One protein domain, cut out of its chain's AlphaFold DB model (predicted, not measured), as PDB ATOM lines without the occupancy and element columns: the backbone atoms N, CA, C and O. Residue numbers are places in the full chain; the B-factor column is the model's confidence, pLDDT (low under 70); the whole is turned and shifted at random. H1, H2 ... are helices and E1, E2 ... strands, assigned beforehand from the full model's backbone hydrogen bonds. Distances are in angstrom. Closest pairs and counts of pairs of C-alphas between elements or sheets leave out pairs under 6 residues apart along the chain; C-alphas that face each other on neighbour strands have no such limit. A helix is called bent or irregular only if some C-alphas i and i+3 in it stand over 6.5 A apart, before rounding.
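This is residues 103 to 230 of the 301 residues of an uncharacterized protein of Strongyloides venezuelensis (UniProt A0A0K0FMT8). Three helices, H2, H3 and H4, make an up-and-down bundle at one end, and two small strand hairpins, E2 with E3 and E4 with E5, lie away from it and from each other. H1 fills the middle, running on from the E2 and E3 hairpin toward H2 and H4, while the short H5 packs on H4. The printed part has 128 residues, with five named helices and five named strands in the order E1, E2, E3, H1, H2, H3, H4, E4, E5, H5 along the chain, and both two-stranded sheets are antiparallel. The class is mixed, helices and strands; the whole is compact, with a radius of gyration of the C-alphas of 15.7 A and spans of 46 by 39 by 26 A.

E4, residues 205 to 209, and E5, residues 215 to 219, form an antiparallel hairpin at 144 degrees, with N 206 and O 218 3.4 A apart, within hydrogen-bond range. A tight link leads from E5 to H5, residues 222 to 228. H5 touches residues 188 to 195 of H4, residues 183 to 198, at a shallow tilt of 25 degrees, opposite ways; the closest C-alphas are those of Gly 188 and Ile 226, 6.8 A. H4 is the hub, touching three helices. H3, residues 168 to 179, forms a helical hairpin with H4 at 21 degrees, closest at the C-alphas of Cys 174 and Ile 186, 5.7 A. H2, residues 152 to 166, forms another with H3 at 19 degrees, closest at Lys 164 and Phe 171, 5.4 A between C-alphas. H1, residues 130 to 142, is near H2 and H4 but apart from H3, E4 and E5. E2, residues 118 to 121, and E3, residues 126 to 129, form an antiparallel hairpin at 149 degrees, with N 119 and O 128 2.8 A apart. E1, residues 112 to 114, pairs with no named strand, but residues 103 to 104 pair antiparallel with residues 112 to 113 of E1. Every O i to N i+4 pair is within hydrogen-bond range in H3 and H5, against 6 of 9 in H1, 8 of 11 in H2 and 11 of 12 in H4.

E1 begins at C-alpha 112, (110.517, 129.823, 99.573). H1 measures 19.3 A and is irregular, with C-alphas 135 and 138 7.3 A apart. H2 measures 20.7 A, H3 16.9 A, and H4, the longest helix, 23.0 A from C-alpha 183 at (121.444, 146.209, 89.272). H5 ends at C-alpha 228, (129.549, 132.896, 92.078).

The two C-alphas farthest apart, those of Lys 172 and Thr 212, are 47.2 A apart. The printed part has no cut, and no link is long. Residues 196 to 201, of which 196 to 198 belong to H4, stand free. The mean pLDDT of the printed part is 81.4, and residues 197 to 230 are under 70.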
ATOM      1  N   ILE A 103     107.544 131.875 102.961       94.19
ATOM      2  CA  ILE A 103     107.502 133.182 102.308       94.19
ATOM      3  C   ILE A 103     108.603 133.204 101.248       94.19
ATOM      4  O   ILE A 103     109.715 132.715 101.487       94.19
ATOM      5  N   VAL A 104     108.299 133.762 100.076       96.69
ATOM      6  CA  VAL A 104     109.289 133.974  99.014       96.69
ATOM      7  C   VAL A 104     110.304 135.014  99.491       96.69
ATOM      8  O   VAL A 104     109.944 136.052 100.033       96.69
ATOM      9  N   CYS A 105     111.591 134.722  99.327       97.38
ATOM     10  CA  CYS A 105     112.653 135.684  99.598       97.38
ATOM     11  C   CYS A 105     112.768 136.701  98.459       97.38
ATOM     12  O   CYS A 105     113.064 136.293  97.342       97.38
ATOM     13  N   ASP A 106     112.685 137.997  98.765       96.88
ATOM     14  CA  ASP A 106     112.916 139.095  97.805       96.88
ATOM     15  C   ASP A 106     114.410 139.330  97.506       96.88
ATOM     16  O   ASP A 106     114.798 140.268  96.807       96.88
ATOM     17  N   GLY A 107     115.287 138.531  98.115       95.44
ATOM     18  CA  GLY A 107     116.716 138.534  97.839       95.44
ATOM     19  C   GLY A 107     117.042 137.760  96.564       95.44
ATOM     20  O   GLY A 107     116.192 137.144  95.938       95.44
ATOM     21  N   THR A 108     118.323 137.691  96.217       93.50
ATOM     22  CA  THR A 108     118.783 137.046  94.973       93.50
ATOM     23  C   THR A 108     118.443 135.564  94.828       93.50
ATOM     24  O   THR A 108     118.519 135.039  93.720       93.50
ATOM     25  N   CYS A 109     118.098 134.867  95.915       95.31
ATOM     26  CA  CYS A 109     117.778 133.447  95.834       95.31
ATOM     27  C   CYS A 109     116.358 133.157  95.329       95.31
ATOM     28  O   CYS A 109     116.158 132.059  94.817       95.31
ATOM     29  N   ASN A 110     115.386 134.070  95.498       94.94
ATOM     30  CA  ASN A 110     113.963 133.860  95.173       94.94
ATOM     31  C   ASN A 110     113.359 132.541  95.711       94.94
ATOM     32  O   ASN A 110     112.391 132.017  95.166       94.94
ATOM     33  N   LYS A 111     113.935 131.963  96.776       96.75
ATOM     34  CA  LYS A 111     113.479 130.686  97.350       96.75
ATOM     35  C   LYS A 111     112.367 130.912  98.370       96.75
ATOM     36  O   LYS A 111     112.433 131.866  99.150       96.75
ATOM     37  N   MET A 112     111.428 129.972  98.436       96.56
ATOM     38  CA  MET A 112     110.517 129.823  99.573       96.56
ATOM     39  C   MET A 112     111.321 129.463 100.826       96.56
ATOM     40  O   MET A 112     112.187 128.589 100.794       96.56
ATOM     41  N   ASN A 113     111.095 130.188 101.916       95.31
ATOM     42  CA  ASN A 113     111.788 129.985 103.183       95.31
ATOM     43  C   ASN A 113     110.791 130.065 104.344       95.31
ATOM     44  O   ASN A 113     109.857 130.864 104.290       95.31
ATOM     45  N   PRO A 114     111.007 129.311 105.435       94.06
ATOM     46  CA  PRO A 114     110.156 129.419 106.611       94.06
ATOM     47  C   PRO A 114     110.266 130.823 107.207       94.06
ATOM     48  O   PRO A 114     111.378 131.340 107.352       94.06
ATOM     49  N   ASN A 115     109.137 131.402 107.626       91.94
ATOM     50  CA  ASN A 115     109.058 132.756 108.190       91.94
ATOM     51  C   ASN A 115     110.125 133.023 109.283       91.94
ATOM     52  O   ASN A 115     110.797 134.048 109.270       91.94
ATOM     53  N   LYS A 116     110.428 132.032 110.138       92.12
ATOM     54  CA  LYS A 116     111.480 132.117 111.180       92.12
ATOM     55  C   LYS A 116     112.895 132.436 110.657       92.12
ATOM     56  O   LYS A 116     113.747 132.875 111.424       92.12
ATOM     57  N   LYS A 117     113.187 132.175 109.375       93.75
ATOM     58  CA  LYS A 117     114.480 132.464 108.719       93.75
ATOM     59  C   LYS A 117     114.461 133.760 107.902       93.75
ATOM     60  O   LYS A 117     115.470 134.082 107.263       93.75
ATOM     61  N   MET A 118     113.344 134.476 107.911       95.38
ATOM     62  CA  MET A 118     113.120 135.689 107.142       95.38
ATOM     63  C   MET A 118     113.282 136.925 108.022       95.38
ATOM     64  O   MET A 118     113.067 136.890 109.231       95.38
ATOM     65  N   LYS A 119     113.697 138.032 107.411       95.56
ATOM     66  CA  LYS A 119     113.725 139.350 108.040       95.56
ATOM     67  C   LYS A 119     113.011 140.339 107.132       95.56
ATOM     68  O   LYS A 119     113.408 140.494 105.980       95.56
ATOM     69  N   VAL A 120     112.007 141.014 107.680       94.69
ATOM     70  CA  VAL A 120     111.319 142.128 107.022       94.69
ATOM     71  C   VAL A 120     112.116 143.410 107.257       94.69
ATOM     72  O   VAL A 120     112.561 143.680 108.377       94.69
ATOM     73  N   PHE A 121     112.327 144.192 106.203       92.00
ATOM     74  CA  PHE A 121     112.976 145.498 106.270       92.00
ATOM     75  C   PHE A 121     111.928 146.601 106.110       92.00
ATOM     76  O   PHE A 121     111.634 147.009 104.994       92.00
ATOM     77  N   GLY A 122     111.404 147.117 107.227       80.19
ATOM     78  CA  GLY A 122     110.224 148.002 107.251       80.19
ATOM     79  C   GLY A 122     110.349 149.386 106.595       80.19
ATOM     80  O   GLY A 122     109.423 150.173 106.701       80.19
ATOM     81  N   ILE A 123     111.474 149.721 105.951       88.19
ATOM     82  CA  ILE A 123     111.574 150.933 105.109       88.19
ATOM     83  C   ILE A 123     111.120 150.631 103.672       88.19
ATOM     84  O   ILE A 123     110.615 151.511 102.985       88.19
ATOM     85  N   CYS A 124     111.330 149.401 103.205       94.50
ATOM     86  CA  CYS A 124     111.052 148.985 101.831       94.50
ATOM     87  C   CYS A 124     110.132 147.762 101.748       94.50
ATOM     88  O   CYS A 124     109.988 147.204 100.669       94.50
ATOM     89  N   ASP A 125     109.626 147.282 102.884       94.50
ATOM     90  CA  ASP A 125     108.776 146.095 103.055       94.50
ATOM     91  C   ASP A 125     109.291 144.772 102.462       94.50
ATOM     92  O   ASP A 125     108.639 143.740 102.583       94.50
ATOM     93  N   HIS A 126     110.509 144.752 101.917       96.81
ATOM     94  CA  HIS A 126     111.152 143.534 101.443       96.81
ATOM     95  C   HIS A 126     111.400 142.519 102.565       96.81
ATOM     96  O   HIS A 126     111.877 142.853 103.661       96.81
ATOM     97  N   VAL A 127     111.185 141.248 102.238       96.81
ATOM     98  CA  VAL A 127     111.369 140.090 103.106       96.81
ATOM     99  C   VAL A 127     112.556 139.266 102.614       96.81
ATOM    100  O   VAL A 127     112.504 138.597 101.584       96.81
ATOM    101  N   ILE A 128     113.657 139.275 103.369       97.50
ATOM    102  CA  ILE A 128     114.910 138.635 102.948       97.50
ATOM    103  C   ILE A 128     115.299 137.492 103.881       97.50
ATOM    104  O   ILE A 128     115.319 137.640 105.105       97.50
ATOM    105  N   CYS A 129     115.678 136.353 103.303       97.62
ATOM    106  CA  CYS A 129     116.177 135.210 104.055       97.62
ATOM    107  C   CYS A 129     117.569 135.481 104.649       97.62
ATOM    108  O   CYS A 129     118.379 136.241 104.107       97.62
ATOM    109  N   LYS A 130     117.887 134.799 105.756       96.12
ATOM    110  CA  LYS A 130     119.193 134.904 106.426       96.12
ATOM    111  C   LYS A 130     120.379 134.697 105.473       96.12
ATOM    112  O   LYS A 130     121.338 135.453 105.546       96.12
ATOM    113  N   SER A 131     120.298 133.726 104.560       96.38
ATOM    114  CA  SER A 131     121.394 133.427 103.627       96.38
ATOM    115  C   SER A 131     121.702 134.594 102.685       96.38
ATOM    116  O   SER A 131     122.865 134.966 102.557       96.38
ATOM    117  N   CYS A 132     120.684 135.195 102.057       96.25
ATOM    118  CA  CYS A 132     120.868 136.361 101.184       96.25
ATOM    119  C   CYS A 132     121.423 137.560 101.960       96.25
ATOM    120  O   CYS A 132     122.328 138.242 101.490       96.25
ATOM    121  N   ARG A 133     120.942 137.782 103.188       95.31
ATOM    122  CA  ARG A 133     121.458 138.853 104.046       95.31
ATOM    123  C   ARG A 133     122.937 138.659 104.380       95.31
ATOM    124  O   ARG A 133     123.732 139.590 104.263       95.31
ATOM    125  N   ASP A 134     123.307 137.454 104.799       94.75
ATOM    126  CA  ASP A 134     124.668 137.147 105.240       94.75
ATOM    127  C   ASP A 134     125.653 137.161 104.051       94.75
ATOM    128  O   ASP A 134     126.808 137.571 104.206       94.75
ATOM    129  N   GLN A 135     125.183 136.805 102.851       93.69
ATOM    130  CA  GLN A 135     125.943 136.847 101.599       93.69
ATOM    131  C   GLN A 135     126.447 138.257 101.256       93.69
ATOM    132  O   GLN A 135     127.587 138.389 100.817       93.69
ATOM    133  N   TYR A 136     125.653 139.299 101.508       93.12
ATOM    134  CA  TYR A 136     126.016 140.694 101.222       93.12
ATOM    135  C   TYR A 136     126.578 141.459 102.427       93.12
ATOM    136  O   TYR A 136     126.990 142.609 102.292       93.12
ATOM    137  N   ASN A 137     126.676 140.828 103.602       92.62
ATOM    138  CA  ASN A 137     127.153 141.481 104.826       92.62
ATOM    139  C   ASN A 137     128.570 142.073 104.689       92.62
ATOM    140  O   ASN A 137     128.901 143.082 105.307       92.62
ATOM    141  N   PHE A 138     129.422 141.459 103.865       91.12
ATOM    142  CA  PHE A 138     130.766 141.979 103.620       91.12
ATOM    143  C   PHE A 138     130.753 143.302 102.840       91.12
ATOM    144  O   PHE A 138     131.629 144.120 103.089       91.12
ATOM    145  N   ILE A 139     129.770 143.543 101.958       91.50
ATOM    146  CA  ILE A 139     129.651 144.806 101.216       91.50
ATOM    147  C   ILE A 139     129.389 145.946 102.196       91.50
ATOM    148  O   ILE A 139     130.082 146.955 102.161       91.50
ATOM    149  N   PHE A 140     128.454 145.769 103.135       92.81
ATOM    150  CA  PHE A 140     128.196 146.798 104.145       92.81
ATOM    151  C   PHE A 140     129.448 147.122 104.962       92.81
ATOM    152  O   PHE A 140     129.742 148.286 105.197       92.81
ATOM    153  N   LYS A 141     130.242 146.107 105.318       92.56
ATOM    154  CA  LYS A 141     131.530 146.319 105.995       92.56
ATOM    155  C   LYS A 141     132.555 147.026 105.108       92.56
ATOM    156  O   LYS A 141     133.247 147.908 105.591       92.56
ATOM    157  N   MET A 142     132.645 146.651 103.833       89.25
ATOM    158  CA  MET A 142     133.588 147.220 102.865       89.25
ATOM    159  C   MET A 142     133.372 148.725 102.677       89.25
ATOM    160  O   MET A 142     134.335 149.481 102.631       89.25
ATOM    161  N   PHE A 143     132.113 149.161 102.643       90.31
ATOM    162  CA  PHE A 143     131.739 150.565 102.463       90.31
ATOM    163  C   PHE A 143     131.426 151.298 103.782       90.31
ATOM    164  O   PHE A 143     130.940 152.425 103.737       90.31
ATOM    165  N   ASN A 144     131.686 150.687 104.949       93.00
ATOM    166  CA  ASN A 144     131.327 151.219 106.276       93.00
ATOM    167  C   ASN A 144     129.851 151.662 106.393       93.00
ATOM    168  O   ASN A 144     129.524 152.659 107.033       93.00
ATOM    169  N   LEU A 145     128.950 150.908 105.766       92.44
ATOM    170  CA  LEU A 145     127.514 151.149 105.759       92.44
ATOM    171  C   LEU A 145     126.812 150.413 106.901       92.44
ATOM    172  O   LEU A 145     127.200 149.311 107.302       92.44
ATOM    173  N   THR A 146     125.712 150.988 107.383       92.75
ATOM    174  CA  THR A 146     124.798 150.279 108.279       92.75
ATOM    175  C   THR A 146     124.108 149.139 107.518       92.75
ATOM    176  O   THR A 146     123.726 149.318 106.358       92.75
ATOM    177  N   PRO A 147     123.936 147.947 108.125       90.44
ATOM    178  CA  PRO A 147     123.263 146.839 107.457       90.44
ATOM    179  C   PRO A 147     121.840 147.220 107.033       90.44
ATOM    180  O   PRO A 147     120.985 147.484 107.882       90.44
ATOM    181  N   SER A 148     121.583 147.210 105.727       93.81
ATOM    182  CA  SER A 148     120.287 147.556 105.138       93.81
ATOM    183  C   SER A 148     119.675 146.370 104.380       93.81
ATOM    184  O   SER A 148     120.135 145.226 104.493       93.81
ATOM    185  N   CYS A 149     118.576 146.616 103.663       96.56
ATOM    186  CA  CYS A 149     117.938 145.598 102.840       96.56
ATOM    187  C   CYS A 149     118.899 145.106 101.746       96.56
ATOM    188  O   CYS A 149     119.550 145.894 101.068       96.56
ATOM    189  N   THR A 150     118.962 143.785 101.569       96.00
ATOM    190  CA  THR A 150     119.849 143.116 100.596       96.00
ATOM    191  C   THR A 150     119.116 142.655  99.337       96.00
ATOM    192  O   THR A 150     119.672 141.905  98.537       96.00
ATOM    193  N   ASN A 151     117.880 143.123  99.133       96.88
ATOM    194  CA  ASN A 151     117.278 143.130  97.805       96.88
ATOM    195  C   ASN A 151     118.183 143.931  96.853       96.88
ATOM    196  O   ASN A 151     118.770 144.944  97.242       96.88
ATOM    197  N   LEU A 152     118.299 143.468  95.609       95.62
ATOM    198  CA  LEU A 152     119.278 143.983  94.655       95.62
ATOM    199  C   LEU A 152     119.088 145.483  94.367       95.62
ATOM    200  O   LEU A 152     120.069 146.223  94.310       95.62
ATOM    201  N   GLN A 153     117.839 145.939  94.259       96.44
ATOM    202  CA  GLN A 153     117.499 147.338  94.019       96.44
ATOM    203  C   GLN A 153     117.846 148.212  95.231       96.44
ATOM    204  O   GLN A 153     118.550 149.211  95.086       96.44
ATOM    205  N   CYS A 154     117.426 147.814  96.439       97.00
ATOM    206  CA  CYS A 154     117.722 148.556  97.673       97.00
ATOM    207  C   CYS A 154     119.223 148.646  97.957       97.00
ATOM    208  O   CYS A 154     119.737 149.717  98.294       97.00
ATOM    209  N   LEU A 155     119.933 147.527  97.800       95.88
ATOM    210  CA  LEU A 155     121.375 147.470  97.996       95.88
ATOM    211  C   LEU A 155     122.086 148.394  97.004       95.88
ATOM    212  O   LEU A 155     122.920 149.201  97.406       95.88
ATOM    213  N   THR A 156     121.705 148.334  95.727       96.56
ATOM    214  CA  THR A 156     122.280 149.189  94.681       96.56
ATOM    215  C   THR A 156     122.001 150.663  94.947       96.56
ATOM    216  O   THR A 156     122.920 151.474  94.883       96.56
ATOM    217  N   SER A 157     120.769 151.016  95.322       96.62
ATOM    218  CA  SER A 157     120.411 152.387  95.693       96.62
ATOM    219  C   SER A 157     121.259 152.901  96.858       96.62
ATOM    220  O   SER A 157     121.684 154.052  96.833       96.62
ATOM    221  N   THR A 158     121.538 152.058  97.858       95.69
ATOM    222  CA  THR A 158     122.394 152.421  99.001       95.69
ATOM    223  C   THR A 158     123.848 152.616  98.563       95.69
ATOM    224  O   THR A 158     124.520 153.539  99.003       95.69
ATOM    225  N   LEU A 159     124.364 151.772  97.670       95.44
ATOM    226  CA  LEU A 159     125.741 151.905  97.189       95.44
ATOM    227  C   LEU A 159     125.929 153.104  96.261       95.44
ATOM    228  O   LEU A 159     126.987 153.731  96.278       95.44
ATOM    229  N   LEU A 160     124.903 153.466  95.491       95.88
ATOM    230  CA  LEU A 160     124.918 154.656  94.644       95.88
ATOM    231  C   LEU A 160     125.105 155.944  95.453       95.88
ATOM    232  O   LEU A 160     125.769 156.856  94.963       95.88
ATOM    233  N   THR A 161     124.585 156.028  96.686       95.25
ATOM    234  CA  THR A 161     124.806 157.217  97.526       95.25
ATOM    235  C   THR A 161     126.271 157.364  97.914       95.25
ATOM    236  O   THR A 161     126.790 158.473  97.875       95.25
ATOM    237  N   VAL A 162     126.957 156.255  98.206       93.31
ATOM    238  CA  VAL A 162     128.404 156.260  98.486       93.31
ATOM    239  C   VAL A 162     129.206 156.553  97.219       93.31
ATOM    240  O   VAL A 162     130.154 157.334  97.237       93.31
ATOM    241  N   LEU A 163     128.816 155.950  96.092       93.81
ATOM    242  CA  LEU A 163     129.512 156.126  94.818       93.81
ATOM    243  C   LEU A 163     129.474 157.582  94.339       93.81
ATOM    244  O   LEU A 163     130.467 158.065  93.802       93.81
ATOM    245  N   LYS A 164     128.361 158.289  94.573       95.62
ATOM    246  CA  LYS A 164     128.190 159.707  94.223       95.62
ATOM    247  C   LYS A 164     129.309 160.596  94.773       95.62
ATOM    248  O   LYS A 164     129.681 161.574  94.126       95.62
ATOM    249  N   GLU A 165     129.816 160.268  95.958       92.56
ATOM    250  CA  GLU A 165     130.875 161.021  96.630       92.56
ATOM    251  C   GLU A 165     132.276 160.595  96.170       92.56
ATOM    252  O   GLU A 165     133.164 161.439  96.080       92.56
ATOM    253  N   LYS A 166     132.464 159.311  95.832       90.69
ATOM    254  CA  LYS A 166     133.763 158.740  95.433       90.69
ATOM    255  C   LYS A 166     134.117 158.972  93.958       90.69
ATOM    256  O   LYS A 166     135.230 159.393  93.661       90.69
ATOM    257  N   ASP A 167     133.198 158.682  93.035       94.50
ATOM    258  CA  ASP A 167     133.440 158.739  91.588       94.50
ATOM    259  C   ASP A 167     132.191 159.238  90.850       94.50
ATOM    260  O   ASP A 167     131.251 158.494  90.557       94.50
ATOM    261  N   LYS A 168     132.193 160.534  90.520       94.81
ATOM    262  CA  LYS A 168     131.074 161.197  89.833       94.81
ATOM    263  C   LYS A 168     130.838 160.662  88.421       94.81
ATOM    264  O   LYS A 168     129.700 160.720  87.952       94.81
ATOM    265  N   GLN A 169     131.883 160.204  87.730       95.88
ATOM    266  CA  GLN A 169     131.756 159.730  86.355       95.88
ATOM    267  C   GLN A 169     131.114 158.348  86.344       95.88
ATOM    268  O   GLN A 169     130.117 158.148  85.647       95.88
ATOM    269  N   LEU A 170     131.608 157.432  87.181       94.94
ATOM    270  CA  LEU A 170     130.986 156.122  87.310       94.94
ATOM    271  C   LEU A 170     129.575 156.220  87.893       94.94
ATOM    272  O   LEU A 170     128.684 155.502  87.455       94.94
ATOM    273  N   PHE A 171     129.331 157.138  88.831       96.88
ATOM    274  CA  PHE A 171     127.986 157.384  89.348       96.88
ATOM    275  C   PHE A 171     126.981 157.689  88.227       96.88
ATOM    276  O   PHE A 171     125.915 157.078  88.192       96.88
ATOM    277  N   LYS A 172     127.325 158.572  87.277       97.25
ATOM    278  CA  LYS A 172     126.456 158.887  86.126       97.25
ATOM    279  C   LYS A 172     126.165 157.657  85.267       97.25
ATOM    280  O   LYS A 172     125.014 157.452  84.887       97.25
ATOM    281  N   GLU A 173     127.182 156.845  84.986       96.75
ATOM    282  CA  GLU A 173     127.015 155.598  84.234       96.75
ATOM    283  C   GLU A 173     126.093 154.621  84.984       96.75
ATOM    284  O   GLU A 173     125.129 154.098  84.425       96.75
ATOM    285  N   CYS A 174     126.320 154.430  86.284       97.19
ATOM    286  CA  CYS A 174     125.502 153.548  87.108       97.19
ATOM    287  C   CYS A 174     124.056 154.046  87.253       97.19
ATOM    288  O   CYS A 174     123.149 153.221  87.326       97.19
ATOM    289  N   CYS A 175     123.799 155.359  87.240       97.06
ATOM    290  CA  CYS A 175     122.434 155.894  87.194       97.06
ATOM    291  C   CYS A 175     121.694 155.494  85.910       97.06
ATOM    292  O   CYS A 175     120.506 155.184  85.971       97.06
ATOM    293  N   GLN A 176     122.377 155.461  84.760       97.06
ATOM    294  CA  GLN A 176     121.772 154.992  83.509       97.06
ATOM    295  C   GLN A 176     121.407 153.509  83.613       97.06
ATOM    296  O   GLN A 176     120.265 153.142  83.350       97.06
ATOM    297  N   LEU A 177     122.336 152.672  84.087       97.19
ATOM    298  CA  LEU A 177     122.085 151.245  84.324       97.19
ATOM    299  C   LEU A 177     120.946 151.008  85.326       97.19
ATOM    300  O   LEU A 177     120.163 150.074  85.165       97.19
ATOM    301  N   TYR A 178     120.822 151.870  86.338       97.12
ATOM    302  CA  TYR A 178     119.797 151.744  87.371       97.12
ATOM    303  C   TYR A 178     118.399 151.939  86.785       97.12
ATOM    304  O   TYR A 178     117.486 151.182  87.113       97.12
ATOM    305  N   ASN A 179     118.250 152.903  85.871       95.44
ATOM    306  CA  ASN A 179     116.998 153.145  85.152       95.44
ATOM    307  C   ASN A 179     116.620 151.978  84.227       95.44
ATOM    308  O   ASN A 179     115.436 151.739  84.011       95.44
ATOM    309  N   TYR A 180     117.605 151.226  83.725       96.81
ATOM    310  CA  TYR A 180     117.374 149.992  82.967       96.81
ATOM    311  C   TYR A 180     117.130 148.758  83.850       96.81
ATOM    312  O   TYR A 180     116.887 147.674  83.328       96.81
ATOM    313  N   GLY A 181     117.197 148.895  85.178       96.06
ATOM    314  CA  GLY A 181     117.049 147.777  86.110       96.06
ATOM    315  C   GLY A 181     118.248 146.822  86.145       96.06
ATOM    316  O   GLY A 181     118.143 145.733  86.711       96.06
ATOM    317  N   ASP A 182     119.401 147.204  85.580       96.75
ATOM    318  CA  ASP A 182     120.600 146.358  85.544       96.75
ATOM    319  C   ASP A 182     121.444 146.494  86.824       96.75
ATOM    320  O   ASP A 182     122.593 146.945  86.848       96.75
ATOM    321  N   TYR A 183     120.839 146.103  87.945       96.44
ATOM    322  CA  TYR A 183     121.444 146.209  89.272       96.44
ATOM    323  C   TYR A 183     122.654 145.290  89.457       96.44
ATOM    324  O   TYR A 183     123.564 145.610  90.224       96.44
ATOM    325  N   LYS A 184     122.686 144.151  88.750       94.44
ATOM    326  CA  LYS A 184     123.829 143.235  88.806       94.44
ATOM    327  C   LYS A 184     125.062 143.949  88.275       94.44
ATOM    328  O   LYS A 184     126.027 144.073  89.023       94.44
ATOM    329  N   THR A 185     125.019 144.471  87.048       95.56
ATOM    330  CA  THR A 185     126.166 145.152  86.425       95.56
ATOM    331  C   THR A 185     126.679 146.311  87.279       95.56
ATOM    332  O   THR A 185     127.892 146.461  87.440       95.56
ATOM    333  N   ILE A 186     125.779 147.078  87.907       96.31
ATOM    334  CA  ILE A 186     126.160 148.154  88.838       96.31
ATOM    335  C   ILE A 186     126.943 147.606  90.034       96.31
ATOM    336  O   ILE A 186     128.014 148.124  90.349       96.31
ATOM    337  N   LEU A 187     126.450 146.547  90.685       94.19
ATOM    338  CA  LEU A 187     127.146 145.917  91.809       94.19
ATOM    339  C   LEU A 187     128.538 145.424  91.408       94.19
ATOM    340  O   LEU A 187     129.498 145.674  92.135       94.19
ATOM    341  N   GLY A 188     128.664 144.786  90.243       93.75
ATOM    342  CA  GLY A 188     129.957 144.346  89.714       93.75
ATOM    343  C   GLY A 188     130.933 145.508  89.522       93.75
ATOM    344  O   GLY A 188     132.068 145.447  89.998       93.75
ATOM    345  N   LYS A 189     130.481 146.605  88.897       94.25
ATOM    346  CA  LYS A 189     131.283 147.826  88.710       94.25
ATOM    347  C   LYS A 189     131.735 148.426  90.043       94.25
ATOM    348  O   LYS A 189     132.921 148.700  90.205       94.25
ATOM    349  N   ILE A 190     130.825 148.581  91.006       92.69
ATOM    350  CA  ILE A 190     131.117 149.181  92.319       92.69
ATOM    351  C   ILE A 190     132.127 148.346  93.108       92.69
ATOM    352  O   ILE A 190     133.096 148.885  93.642       92.69
ATOM    353  N   ILE A 191     131.933 147.027  93.153       89.62
ATOM    354  CA  ILE A 191     132.834 146.119  93.868       89.62
ATOM    355  C   ILE A 191     134.238 146.167  93.247       89.62
ATOM    356  O   ILE A 191     135.229 146.224  93.974       89.62
ATOM    357  N   ASN A 192     134.335 146.232  91.916       88.44
ATOM    358  CA  ASN A 192     135.612 146.313  91.207       88.44
ATOM    359  C   ASN A 192     136.410 147.598  91.484       88.44
ATOM    360  O   ASN A 192     137.641 147.540  91.474       88.44
ATOM    361  N   ILE A 193     135.759 148.738  91.750       85.12
ATOM    362  CA  ILE A 193     136.465 149.980  92.116       85.12
ATOM    363  C   ILE A 193     137.241 149.796  93.411       85.12
ATOM    364  O   ILE A 193     138.442 150.058  93.462       85.12
ATOM    365  N   ASP A 194     136.554 149.356  94.467       75.44
ATOM    366  CA  ASP A 194     137.190 149.266  95.775       75.44
ATOM    367  C   ASP A 194     138.264 148.162  95.753       75.44
ATOM    368  O   ASP A 194     139.315 148.329  96.364       75.44
ATOM    369  N   TYR A 195     138.113 147.093  94.960       74.25
ATOM    370  CA  TYR A 195     139.224 146.156  94.739       74.25
ATOM    371  C   TYR A 195     140.464 146.813  94.123       74.25
ATOM    372  O   TYR A 195     141.575 146.490  94.541       74.25
ATOM    373  N   LYS A 196     140.314 147.736  93.165       71.19
ATOM    374  CA  LYS A 196     141.458 148.470  92.596       71.19
ATOM    375  C   LYS A 196     142.085 149.429  93.610       71.19
ATOM    376  O   LYS A 196     143.306 149.539  93.644       71.19
ATOM    377  N   HIS A 197     141.283 150.072  94.462       64.06
ATOM    378  CA  HIS A 197     141.790 150.991  95.486       64.06
ATOM    379  C   HIS A 197     142.430 150.295  96.697       64.06
ATOM    380  O   HIS A 197     143.412 150.803  97.232       64.06
ATOM    381  N   TYR A 198     141.922 149.135  97.122       58.69
ATOM    382  CA  TYR A 198     142.449 148.381  98.273       58.69
ATOM    383  C   TYR A 198     143.436 147.264  97.885       58.69
ATOM    384  O   TYR A 198     144.094 146.685  98.756       58.69
ATOM    385  N   GLY A 199     143.570 146.989  96.583       49.12
ATOM    386  CA  GLY A 199     144.383 145.926  95.987       49.12
ATOM    387  C   GLY A 199     145.898 146.057  96.140       49.12
ATOM    388  O   GLY A 199     146.619 145.180  95.674       49.12
ATOM    389  N   THR A 200     146.403 147.081  96.827       47.19
ATOM    390  CA  THR A 200     147.822 147.178  97.202       47.19
ATOM    391  C   THR A 200     148.082 147.113  98.703       47.19
ATOM    392  O   THR A 200     149.250 147.087  99.086       47.19
ATOM    393  N   SER A 201     147.077 147.055  99.594       41.09
ATOM    394  CA  SER A 201     147.394 147.102 101.038       41.09
ATOM    395  C   SER A 201     146.537 146.299 102.013       41.09
ATOM    396  O   SER A 201     147.032 146.064 103.107       41.09
ATOM    397  N   ASN A 202     145.330 145.809 101.697       43.03
ATOM    398  CA  ASN A 202     144.575 145.024 102.690       43.03
ATOM    399  C   ASN A 202     143.713 143.918 102.072       43.03
ATOM    400  O   ASN A 202     142.582 144.132 101.644       43.03
ATOM    401  N   VAL A 203     144.238 142.690 102.098       47.88
ATOM    402  CA  VAL A 203     143.470 141.469 101.828       47.88
ATOM    403  C   VAL A 203     142.409 141.314 102.921       47.88
ATOM    404  O   VAL A 203     142.730 140.976 104.061       47.88
ATOM    405  N   ILE A 204     141.134 141.519 102.579       49.16
ATOM    406  CA  ILE A 204     140.006 141.157 103.445       49.16
ATOM    407  C   ILE A 204     139.995 139.625 103.550       49.16
ATOM    408  O   ILE A 204     139.516 138.919 102.663       49.16
ATOM    409  N   ARG A 205     140.590 139.084 104.619       46.84
ATOM    410  CA  ARG A 205     140.624 137.639 104.876       46.84
ATOM    411  C   ARG A 205     139.276 137.200 105.442       46.84
ATOM    412  O   ARG A 205     138.906 137.587 106.551       46.84
ATOM    413  N   LYS A 206     138.540 136.370 104.706       43.31
ATOM    414  CA  LYS A 206     137.310 135.749 105.211       43.31
ATOM    415  C   LYS A 206     137.709 134.512 106.022       43.31
ATOM    416  O   LYS A 206     138.396 133.636 105.502       43.31
ATOM    417  N   LYS A 207     137.304 134.435 107.297       40.50
ATOM    418  CA  LYS A 207     137.403 133.185 108.072       40.50
ATOM    419  C   LYS A 207     136.389 132.202 107.498       40.50
ATOM    420  O   LYS A 207     135.185 132.448 107.587       40.50
ATOM    421  N   VAL A 208     136.874 131.125 106.894       39.47
ATOM    422  CA  VAL A 208     136.035 130.014 106.440       39.47
ATOM    423  C   VAL A 208     136.229 128.881 107.437       39.47
ATOM    424  O   VAL A 208     137.350 128.432 107.663       39.47
ATOM    425  N   TYR A 209     135.141 128.459 108.077       35.41
ATOM    426  CA  TYR A 209     135.160 127.312 108.976       35.41
ATOM    427  C   TYR A 209     135.017 126.045 108.134       35.41
ATOM    428  O   TYR A 209     133.971 125.820 107.528       35.41
ATOM    429  N   SER A 210     136.085 125.248 108.068       36.34
ATOM    430  CA  SER A 210     136.032 123.895 107.515       36.34
ATOM    431  C   SER A 210     135.286 122.972 108.479       36.34
ATOM    432  O   SER A 210     135.478 123.051 109.694       36.34
ATOM    433  N   THR A 211     134.501 122.035 107.946       37.12
ATOM    434  CA  THR A 211     133.900 120.925 108.703       37.12
ATOM    435  C   THR A 211     134.941 120.016 109.371       37.12
ATOM    436  O   THR A 211     134.592 119.267 110.277       37.12
ATOM    437  N   THR A 212     136.221 120.118 108.993       50.22
ATOM    438  CA  THR A 212     137.349 119.396 109.615       50.22
ATOM    439  C   THR A 212     138.024 120.141 110.776       50.22
ATOM    440  O   THR A 212     139.049 119.687 111.272       50.22
ATOM    441  N   GLY A 213     137.493 121.288 111.221       31.34
ATOM    442  CA  GLY A 213     138.010 122.017 112.390       31.34
ATOM    443  C   GLY A 213     139.239 122.902 112.135       31.34
ATOM    444  O   GLY A 213     139.656 123.634 113.029       31.34
ATOM    445  N   ASN A 214     139.786 122.918 110.917       33.91
ATOM    446  CA  ASN A 214     140.890 123.811 110.563       33.91
ATOM    447  C   ASN A 214     140.387 125.214 110.184       33.91
ATOM    448  O   ASN A 214     139.564 125.381 109.279       33.91
ATOM    449  N   ILE A 215     140.913 126.235 110.872       34.28
ATOM    450  CA  ILE A 215     140.659 127.651 110.578       34.28
ATOM    451  C   ILE A 215     141.608 128.084 109.456       34.28
ATOM    452  O   ILE A 215     142.775 128.386 109.697       34.28
ATOM    453  N   GLY A 216     141.102 128.118 108.224       35.75
ATOM    454  CA  GLY A 216     141.809 128.673 107.070       35.75
ATOM    455  C   GLY A 216     141.455 130.144 106.847       35.75
ATOM    456  O   GLY A 216     140.283 130.530 106.905       35.75
ATOM    457  N   TYR A 217     142.459 130.974 106.564       37.00
ATOM    458  CA  TYR A 217     142.250 132.317 106.024       37.00
ATOM    459  C   TYR A 217     142.396 132.254 104.508       37.00
ATOM    460  O   TYR A 217     143.512 132.157 104.004       37.00
ATOM    461  N   PHE A 218     141.282 132.329 103.784       40.25
ATOM    462  CA  PHE A 218     141.328 132.440 102.329       40.25
ATOM    463  C   PHE A 218     141.326 133.923 101.930       40.25
ATOM    464  O   PHE A 218     140.522 134.698 102.472       40.25
ATOM    465  N   PRO A 219     142.224 134.355 101.024       43.34
ATOM    466  CA  PRO A 219     142.111 135.668 100.412       43.34
ATOM    467  C   PRO A 219     140.779 135.719  99.664       43.34
ATOM    468  O   PRO A 219     140.489 134.857  98.837       43.34
ATOM    469  N   PHE A 220     139.936 136.696  99.993       48.12
ATOM    470  CA  PHE A 220     138.684 136.891  99.279       48.12
ATOM    471  C   PHE A 220     139.027 137.388  97.868       48.12
ATOM    472  O   PHE A 220     139.439 138.531  97.683       48.12
ATOM    473  N   ASN A 221     138.955 136.490  96.885       53.50
ATOM    474  CA  ASN A 221     139.279 136.801  95.503       53.50
ATOM    475  C   ASN A 221     138.026 137.384  94.837       53.50
ATOM    476  O   ASN A 221     137.054 136.667  94.604       53.50
ATOM    477  N   GLY A 222     138.029 138.686  94.530       52.41
ATOM    478  CA  GLY A 222     136.888 139.364  93.897       52.41
ATOM    479  C   GLY A 222     136.404 138.686  92.614       52.41
ATOM    480  O   GLY A 222     135.214 138.722  92.313       52.41
ATOM    481  N   LYS A 223     137.294 137.972  91.917       55.56
ATOM    482  CA  LYS A 223     136.960 137.169  90.734       55.56
ATOM    483  C   LYS A 223     136.004 136.011  91.035       55.56
ATOM    484  O   LYS A 223     135.050 135.818  90.291       55.56
ATOM    485  N   GLU A 224     136.193 135.296  92.146       58.25
ATOM    486  CA  GLU A 224     135.266 134.231  92.562       58.25
ATOM    487  C   GLU A 224     133.923 134.801  93.018       58.25
ATOM    488  O   GLU A 224     132.890 134.154  92.870       58.25
ATOM    489  N   PHE A 225     133.905 136.019  93.568       60.47
ATOM    490  CA  PHE A 225     132.653 136.691  93.897       60.47
ATOM    491  C   PHE A 225     131.859 137.049  92.634       60.47
ATOM    492  O   PHE A 225     130.663 136.814  92.584       60.47
ATOM    493  N   ILE A 226     132.509 137.558  91.588       58.81
ATOM    494  CA  ILE A 226     131.845 137.853  90.308       58.81
ATOM    495  C   ILE A 226     131.309 136.554  89.673       58.81
ATOM    496  O   ILE A 226     130.138 136.500  89.292       58.81
ATOM    497  N   GLN A 227     132.104 135.478  89.679       59.53
ATOM    498  CA  GLN A 227     131.691 134.171  89.149       59.53
ATOM    499  C   GLN A 227     130.533 133.532  89.921       59.53
ATOM    500  O   GLN A 227     129.540 133.108  89.333       59.53
ATOM    501  N   ASN A 228     130.589 133.521  91.255       55.75
ATOM    502  CA  ASN A 228     129.549 132.896  92.078       55.75
ATOM    503  C   ASN A 228     128.187 133.613  92.009       55.75
ATOM    504  O   ASN A 228     127.186 133.074  92.479       55.75
ATOM    505  N   PHE A 229     128.132 134.822  91.444       57.53
ATOM    506  CA  PHE A 229     126.898 135.590  91.256       57.53
ATOM    507  C   PHE A 229     126.420 135.599  89.797       57.53
ATOM    508  O   PHE A 229     125.447 136.292  89.479       57.53
ATOM    509  N   GLY A 230     127.065 134.816  88.922       52.38
ATOM    510  CA  GLY A 230     126.719 134.719  87.506       52.38
ATOM    511  C   GLY A 230     126.911 136.043  86.770       52.38
ATOM    512  O   GLY A 230     126.071 136.424  85.956       52.38
TER     513      GLY A 230